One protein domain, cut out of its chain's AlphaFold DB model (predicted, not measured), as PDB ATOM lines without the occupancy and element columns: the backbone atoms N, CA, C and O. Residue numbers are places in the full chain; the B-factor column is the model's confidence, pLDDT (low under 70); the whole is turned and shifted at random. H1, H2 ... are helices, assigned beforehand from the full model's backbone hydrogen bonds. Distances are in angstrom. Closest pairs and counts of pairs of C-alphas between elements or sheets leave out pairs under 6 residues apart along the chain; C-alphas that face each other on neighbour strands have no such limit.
ATOM      1  N   ASP A 125     171.067 193.036 134.458       71.12
ATOM      2  CA  ASP A 125     171.143 193.706 135.768       71.12
ATOM      3  C   ASP A 125     170.639 192.797 136.907       71.12
ATOM      4  O   ASP A 125     171.252 192.718 137.976       71.12
ATOM      5  N   TYR A 126     169.567 192.027 136.666       74.44
ATOM      6  CA  TYR A 126     169.070 191.051 137.640       74.44
ATOM      7  C   TYR A 126     170.052 189.900 137.860       74.44
ATOM      8  O   TYR A 126     170.308 189.537 139.006       74.44
ATOM      9  N   SER A 127     170.621 189.330 136.795       79.69
ATOM     10  CA  SER A 127     171.561 188.205 136.904       79.69
ATOM     11  C   SER A 127     172.869 188.609 137.592       79.69
ATOM     12  O   SER A 127     173.367 187.868 138.444       79.69
ATOM     13  N   VAL A 128     173.382 189.813 137.313       81.25
ATOM     14  CA  VAL A 128     174.553 190.379 138.000       81.25
ATOM     15  C   VAL A 128     174.254 190.625 139.477       81.25
ATOM     16  O   VAL A 128     175.040 190.213 140.335       81.25
ATOM     17  N   TRP A 129     173.117 191.250 139.801       87.94
ATOM     18  CA  TRP A 129     172.707 191.468 141.192       87.94
ATOM     19  C   TRP A 129     172.485 190.150 141.940       87.94
ATOM     20  O   TRP A 129     172.934 190.002 143.079       87.94
ATOM     21  N   PHE A 130     171.822 189.183 141.305       85.06
ATOM     22  CA  PHE A 130     171.537 187.871 141.874       85.06
ATOM     23  C   PHE A 130     172.838 187.145 142.216       85.06
ATOM     24  O   PHE A 130     173.024 186.725 143.358       85.06
ATOM     25  N   LYS A 131     173.784 187.096 141.271       88.38
ATOM     26  CA  LYS A 131     175.103 186.494 141.482       88.38
ATOM     27  C   LYS A 131     175.863 187.164 142.633       88.38
ATOM     28  O   LYS A 131     176.291 186.478 143.553       88.38
ATOM     29  N   GLN A 132     175.948 188.498 142.640       87.75
ATOM     30  CA  GLN A 132     176.607 189.248 143.721       87.75
ATOM     31  C   GLN A 132     175.964 189.000 145.088       87.75
ATOM     32  O   GLN A 132     176.655 188.927 146.104       87.75
ATOM     33  N   THR A 133     174.638 188.874 145.122       87.75
ATOM     34  CA  THR A 133     173.886 188.615 146.352       87.75
ATOM     35  C   THR A 133     174.192 187.222 146.896       87.75
ATOM     36  O   THR A 133     174.439 187.080 148.094       87.75
ATOM     37  N   VAL A 134     174.232 186.206 146.029       90.12
ATOM     38  CA  VAL A 134     174.592 184.833 146.411       90.12
ATOM     39  C   VAL A 134     176.048 184.759 146.885       90.12
ATOM     40  O   VAL A 134     176.303 184.216 147.958       90.12
ATOM     41  N   ASP A 135     176.989 185.374 146.164       89.19
ATOM     42  CA  ASP A 135     178.416 185.399 146.529       89.19
ATOM     43  C   ASP A 135     178.653 186.094 147.885       89.19
ATOM     44  O   ASP A 135     179.449 185.637 148.715       89.19
ATOM     45  N   CYS A 136     177.920 187.181 148.149       86.75
ATOM     46  CA  CYS A 136     177.945 187.871 149.437       86.75
ATOM     47  C   CYS A 136     177.385 186.990 150.563       86.75
ATOM     48  O   CYS A 136     177.987 186.912 151.633       86.75
ATOM     49  N   ALA A 137     176.273 186.288 150.319       87.56
ATOM     50  CA  ALA A 137     175.683 185.376 151.294       87.56
ATOM     51  C   ALA A 137     176.633 184.226 151.662       87.56
ATOM     52  O   ALA A 137     176.792 183.941 152.847       87.56
ATOM     53  N   VAL A 138     177.306 183.615 150.677       89.06
ATOM     54  CA  VAL A 138     178.325 182.577 150.918       89.06
ATOM     55  C   VAL A 138     179.455 183.135 151.782       89.06
ATOM     56  O   VAL A 138     179.756 182.563 152.826       89.06
ATOM     57  N   SER A 139     180.005 184.295 151.412       87.56
ATOM     58  CA  SER A 139     181.111 184.927 152.149       87.56
ATOM     59  C   SER A 139     180.749 185.219 153.612       87.56
ATOM     60  O   SER A 139     181.549 184.969 154.510       87.56
ATOM     61  N   LEU A 140     179.533 185.718 153.865       85.06
ATOM     62  CA  LEU A 140     179.035 186.020 155.214       85.06
ATOM     63  C   LEU A 140     178.817 184.763 156.059       85.06
ATOM     64  O   LEU A 140     179.115 184.757 157.252       85.06
ATOM     65  N   LEU A 141     178.262 183.714 155.453       85.06
ATOM     66  CA  LEU A 141     178.007 182.448 156.134       85.06
ATOM     67  C   LEU A 141     179.320 181.720 156.455       85.06
ATOM     68  O   LEU A 141     179.442 181.134 157.527       85.06
ATOM     69  N   GLU A 142     180.322 181.815 155.579       84.88
ATOM     70  CA  GLU A 142     181.667 181.279 155.814       84.88
ATOM     71  C   GLU A 142     182.428 182.058 156.894       84.88
ATOM     72  O   GLU A 142     183.069 181.449 157.749       84.88
ATOM     73  N   SER A 143     182.323 183.392 156.916       80.06
ATOM     74  CA  SER A 143     183.006 184.225 157.917       80.06
ATOM     75  C   SER A 143     182.424 184.110 159.329       80.06
ATOM     76  O   SER A 143     183.032 184.593 160.284       80.06
ATOM     77  N   HIS A 144     181.241 183.509 159.475       70.50
ATOM     78  CA  HIS A 144     180.515 183.407 160.741       70.50
ATOM     79  C   HIS A 144     180.115 181.970 161.095       70.50
ATOM     80  O   HIS A 144     179.091 181.779 161.752       70.50
ATOM     81  N   ALA A 145     180.927 180.979 160.708       65.44
ATOM     82  CA  ALA A 145     180.654 179.550 160.902       65.44
ATOM     83  C   ALA A 145     180.290 179.140 162.353       65.44
ATOM     84  O   ALA A 145     179.571 178.163 162.537       65.44
ATOM     85  N   ASP A 146     180.716 179.906 163.365       63.53
ATOM     86  CA  ASP A 146     180.462 179.632 164.793       63.53
ATOM     87  C   ASP A 146     179.193 180.309 165.361       63.53
ATOM     88  O   ASP A 146     178.854 180.135 166.534       63.53
ATOM     89  N   SER A 147     178.485 181.120 164.566       64.56
ATOM     90  CA  SER A 147     177.288 181.846 165.017       64.56
ATOM     91  C   SER A 147     176.032 180.970 164.980       64.56
ATOM     92  O   SER A 147     175.850 180.146 164.087       64.56
ATOM     93  N   SER A 148     175.090 181.210 165.900       59.66
ATOM     94  CA  SER A 148     173.786 180.513 165.929       59.66
ATOM     95  C   SER A 148     172.941 180.681 164.649       59.66
ATOM     96  O   SER A 148     171.958 179.965 164.462       59.66
ATOM     97  N   LEU A 149     173.317 181.623 163.775       55.34
ATOM     98  CA  LEU A 149     172.669 181.931 162.499       55.34
ATOM     99  C   LEU A 149     173.356 181.276 161.287       55.34
ATOM    100  O   LEU A 149     172.718 181.151 160.240       55.34
ATOM    101  N   ALA A 150     174.607 180.822 161.405       61.69
ATOM    102  CA  ALA A 150     175.325 180.110 160.347       61.69
ATOM    103  C   ALA A 150     174.934 178.630 160.329       61.69
ATOM    104  O   ALA A 150     175.722 177.733 160.623       61.69
ATOM    105  N   SER A 151     173.672 178.365 159.999       73.75
ATOM    106  CA  SER A 151     173.252 176.985 159.808       73.75
ATOM    107  C   SER A 151     173.956 176.392 158.585       73.75
ATOM    108  O   SER A 151     174.031 177.005 157.515       73.75
ATOM    109  N   VAL A 152     174.460 175.167 158.748       80.69
ATOM    110  CA  VAL A 152     175.078 174.378 157.671       80.69
ATOM    111  C   VAL A 152     174.140 174.280 156.459       80.69
ATOM    112  O   VAL A 152     174.594 174.347 155.318       80.69
ATOM    113  N   ASP A 153     172.829 174.222 156.709       85.50
ATOM    114  CA  ASP A 153     171.780 174.223 155.688       85.50
ATOM    115  C   ASP A 153     171.783 175.508 154.842       85.50
ATOM    116  O   ASP A 153     171.759 175.433 153.615       85.50
ATOM    117  N   LEU A 154     171.859 176.695 155.462       87.88
ATOM    118  CA  LEU A 154     171.859 177.975 154.739       87.88
ATOM    119  C   LEU A 154     173.090 178.126 153.838       87.88
ATOM    120  O   LEU A 154     172.974 178.620 152.714       87.88
ATOM    121  N   LEU A 155     174.254 177.663 154.300       88.44
ATOM    122  CA  LEU A 155     175.471 177.645 153.488       88.44
ATOM    123  C   LEU A 155     175.359 176.651 152.324       88.44
ATOM    124  O   LEU A 155     175.762 176.974 151.204       88.44
ATOM    125  N   ALA A 156     174.772 175.474 152.557       89.44
ATOM    126  CA  ALA A 156     174.514 174.495 151.503       89.44
ATOM    127  C   ALA A 156     173.563 175.052 150.430       89.44
ATOM    128  O   ALA A 156     173.825 174.885 149.240       89.44
ATOM    129  N   PHE A 157     172.515 175.781 150.826       91.44
ATOM    130  CA  PHE A 157     171.592 176.424 149.887       91.44
ATOM    131  C   PHE A 157     172.283 177.504 149.051       91.44
ATOM    132  O   PHE A 157     172.129 177.529 147.831       91.44
ATOM    133  N   ALA A 158     173.081 178.371 149.684       90.56
ATOM    134  CA  ALA A 158     173.803 179.434 148.989       90.56
ATOM    135  C   ALA A 158     174.819 178.870 147.977       90.56
ATOM    136  O   ALA A 158     174.851 179.310 146.828       90.56
ATOM    137  N   ARG A 159     175.581 177.832 148.352       91.56
ATOM    138  CA  ARG A 159     176.492 177.124 147.431       91.56
ATOM    139  C   ARG A 159     175.742 176.374 146.325       91.56
ATOM    140  O   ARG A 159     176.213 176.322 145.188       91.56
ATOM    141  N   GLY A 160     174.565 175.827 146.626       90.75
ATOM    142  CA  GLY A 160     173.674 175.200 145.646       90.75
ATOM    143  C   GLY A 160     173.186 176.179 144.575       90.75
ATOM    144  O   GLY A 160     173.185 175.831 143.395       90.75
ATOM    145  N   LEU A 161     172.851 177.418 144.962       91.81
ATOM    146  CA  LEU A 161     172.530 178.498 144.018       91.81
ATOM    147  C   LEU A 161     173.756 178.945 143.218       91.81
ATOM    148  O   LEU A 161     173.656 179.150 142.013       91.81
ATOM    149  N   GLN A 162     174.913 179.077 143.870       89.94
ATOM    150  CA  GLN A 162     176.153 179.525 143.228       89.94
ATOM    151  C   GLN A 162     176.639 178.545 142.148       89.94
ATOM    152  O   GLN A 162     177.136 178.959 141.104       89.94
ATOM    153  N   SER A 163     176.475 177.244 142.398       88.88
ATOM    154  CA  SER A 163     176.847 176.163 141.474       88.88
ATOM    155  C   SER A 163     175.777 175.851 140.422       88.88
ATOM    156  O   SER A 163     176.029 175.050 139.525       88.88
ATOM    157  N   GLY A 164     174.586 176.453 140.524       86.88
ATOM    158  CA  GLY A 164     173.454 176.178 139.635       86.88
ATOM    159  C   GLY A 164     172.826 174.790 139.818       86.88
ATOM    160  O   GLY A 164     172.007 174.384 138.999       86.88
ATOM    161  N   ILE A 165     173.195 174.057 140.875       88.94
ATOM    162  CA  ILE A 165     172.642 172.732 141.199       88.94
ATOM    163  C   ILE A 165     171.195 172.857 141.688       88.94
ATOM    164  O   ILE A 165     170.377 171.972 141.444       88.94
ATOM    165  N   MET A 166     170.879 173.952 142.385       89.12
ATOM    166  CA  MET A 166     169.541 174.230 142.904       89.12
ATOM    167  C   MET A 166     168.948 175.444 142.201       89.12
ATOM    168  O   MET A 166     169.638 176.444 141.995       89.12
ATOM    169  N   THR A 167     167.659 175.381 141.870       89.88
ATOM    170  CA  THR A 167     166.959 176.545 141.311       89.88
ATOM    171  C   THR A 167     166.540 177.518 142.424       89.88
ATOM    172  O   THR A 167     166.356 177.099 143.576       89.88
ATOM    173  N   PRO A 168     166.347 178.815 142.118       86.31
ATOM    174  CA  PRO A 168     165.869 179.793 143.095       86.31
ATOM    175  C   PRO A 168     164.571 179.367 143.796       86.31
ATOM    176  O   PRO A 168     164.441 179.532 145.006       86.31
ATOM    177  N   GLU A 169     163.632 178.755 143.076       87.94
ATOM    178  CA  GLU A 169     162.332 178.314 143.601       87.94
ATOM    179  C   GLU A 169     162.470 177.161 144.606       87.94
ATOM    180  O   GLU A 169     161.779 177.121 145.632       87.94
ATOM    181  N   GLN A 170     163.390 176.230 144.335       88.00
ATOM    182  CA  GLN A 170     163.700 175.126 145.242       88.00
ATOM    183  C   GLN A 170     164.312 175.651 146.540       88.00
ATOM    184  O   GLN A 170     163.903 175.247 147.631       88.00
ATOM    185  N   VAL A 171     165.252 176.591 146.431       88.62
ATOM    186  CA  VAL A 171     165.902 177.185 147.602       88.62
ATOM    187  C   VAL A 171     164.932 178.033 148.414       88.62
ATOM    188  O   VAL A 171     164.957 177.943 149.636       88.62
ATOM    189  N   LEU A 172     164.014 178.769 147.782       86.31
ATOM    190  CA  LEU A 172     162.945 179.477 148.496       86.31
ATOM    191  C   LEU A 172     162.103 178.527 149.360       86.31
ATOM    192  O   LEU A 172     161.901 178.787 150.544       86.31
ATOM    193  N   SER A 173     161.686 177.391 148.802       86.62
ATOM    194  CA  SER A 173     160.889 176.393 149.534       86.62
ATOM    195  C   SER A 173     161.655 175.796 150.724       86.62
ATOM    196  O   SER A 173     161.092 175.559 151.796       86.62
ATOM    197  N   LEU A 174     162.960 175.568 150.556       88.44
ATOM    198  CA  LEU A 174     163.832 175.062 151.616       88.44
ATOM    199  C   LEU A 174     164.130 176.114 152.687       88.44
ATOM    200  O   LEU A 174     164.198 175.769 153.865       88.44
ATOM    201  N   LEU A 175     164.247 177.387 152.303       87.94
ATOM    202  CA  LEU A 175     164.370 178.508 153.231       87.94
ATOM    203  C   LEU A 175     163.116 178.656 154.094       87.94
ATOM    204  O   LEU A 175     163.246 178.832 155.304       87.94
ATOM    205  N   ASP A 176     161.921 178.514 153.519       82.62
ATOM    206  CA  ASP A 176     160.661 178.549 154.274       82.62
ATOM    207  C   ASP A 176     160.557 177.386 155.274       82.62
ATOM    208  O   ASP A 176     160.137 177.565 156.426       82.62
ATOM    209  N   LEU A 177     160.991 176.188 154.867       84.50
ATOM    210  CA  LEU A 177     161.052 175.023 155.750       84.50
ATOM    211  C   LEU A 177     162.081 175.217 156.872       84.50
ATOM    212  O   LEU A 177     161.784 174.944 158.037       84.50
ATOM    213  N   HIS A 178     163.275 175.710 156.534       84.69
ATOM    214  CA  HIS A 178     164.326 176.019 157.497       84.69
ATOM    215  C   HIS A 178     163.850 177.085 158.492       84.69
ATOM    216  O   HIS A 178     163.940 176.884 159.701       84.69
ATOM    217  N   ALA A 179     163.232 178.167 158.015       80.19
ATOM    218  CA  ALA A 179     162.665 179.213 158.860       80.19
ATOM    219  C   ALA A 179     161.579 178.673 159.802       80.19
ATOM    220  O   ALA A 179     161.545 179.045 160.972       80.19
ATOM    221  N   SER A 180     160.729 177.758 159.329       74.94
ATOM    222  CA  SER A 180     159.683 177.133 160.151       74.94
ATOM    223  C   SER A 180     160.250 176.245 161.267       74.94
ATOM    224  O   SER A 180     159.667 176.173 162.348       74.94
ATOM    225  N   ARG A 181     161.390 175.583 161.024       74.62
ATOM    226  CA  ARG A 181     162.094 174.752 162.017       74.62
ATOM    227  C   ARG A 181     162.867 175.598 163.027       74.62
ATOM    228  O   ARG A 181     162.787 175.339 164.224       74.62
ATOM    229  N   THR A 182     163.584 176.611 162.549       73.69
ATOM    230  CA  THR A 182     164.457 177.462 163.371       73.69
ATOM    231  C   THR A 182     163.660 178.498 164.169       73.69
ATOM    232  O   THR A 182     164.029 178.844 165.289       73.69
ATOM    233  N   PHE A 183     162.520 178.957 163.642       71.31
ATOM    234  CA  PHE A 183     161.652 179.949 164.281       71.31
ATOM    235  C   PHE A 183     160.220 179.402 164.459       71.31
ATOM    236  O   PHE A 183     159.295 179.822 163.758       71.31
TER     237      PHE A 183
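Overview. This is residues 125 to 183 of the 267 residues of the protein "Endonuclease-reverse transcriptase" of Clonorchis sinensis (UniProt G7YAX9). Start from the longest helix, H1: the chain folds back from it into H2, then turns again into H3, giving three helices that run up and down. H2 sits at the corner of an open triangle, with H1 and H3 each packed on it but apart from each other, and H1 slants across H2 while H3 runs nearly side by side with it. The printed part has 59 residues with three named helices, in the order H1, H2, H3, and no named strand, and its class is all helix. It is compact, with a radius of gyration of the C-alphas of 11.5 A and spans of 32 by 25 by 17 A.

Arrangement. Look first at H1, residues 125 to 143, which touches H2, residues 152 to 162. Their closest C-alphas, those of Val 138 and Ala 158, are 5.8 A apart. These two helices form a helical hairpin, running opposite ways at a shallow tilt of 31 degrees. Go on to H3, residues 168 to 182, which touches H2, with the closest C-alphas, those of Phe 157 and Val 171, 6.2 A apart. H2 and H3 form a second helical hairpin, running opposite ways at a shallow tilt of 10 degrees. H1 and H3 are apart. In H1, H2 and H3 every O i to N i+4 pair is within hydrogen-bond range.

Along the chain. Find C-alpha 125 at (171.143, 193.706, 135.768); from there H1 runs 26.9 A to C-alpha 143. Find C-alpha 152 at (175.078, 174.378, 157.671), where H2 begins; it runs 15.4 A to C-alpha 162. H3 runs 20.5 A from C-alpha 168 to C-alpha 182 at (164.457, 177.462, 163.371).

Size, cuts and confidence. The C-alphas of Asp 125 and Arg 181 are the two farthest apart, at 33.6 A. The printed part has no cut. The link from H1 to H2, 8 residues, is short, and the link from H2 to H3, 5 residues, is tight. The mean pLDDT of the printed part is 82.6; look at residues 145 to 150 for the values under 70.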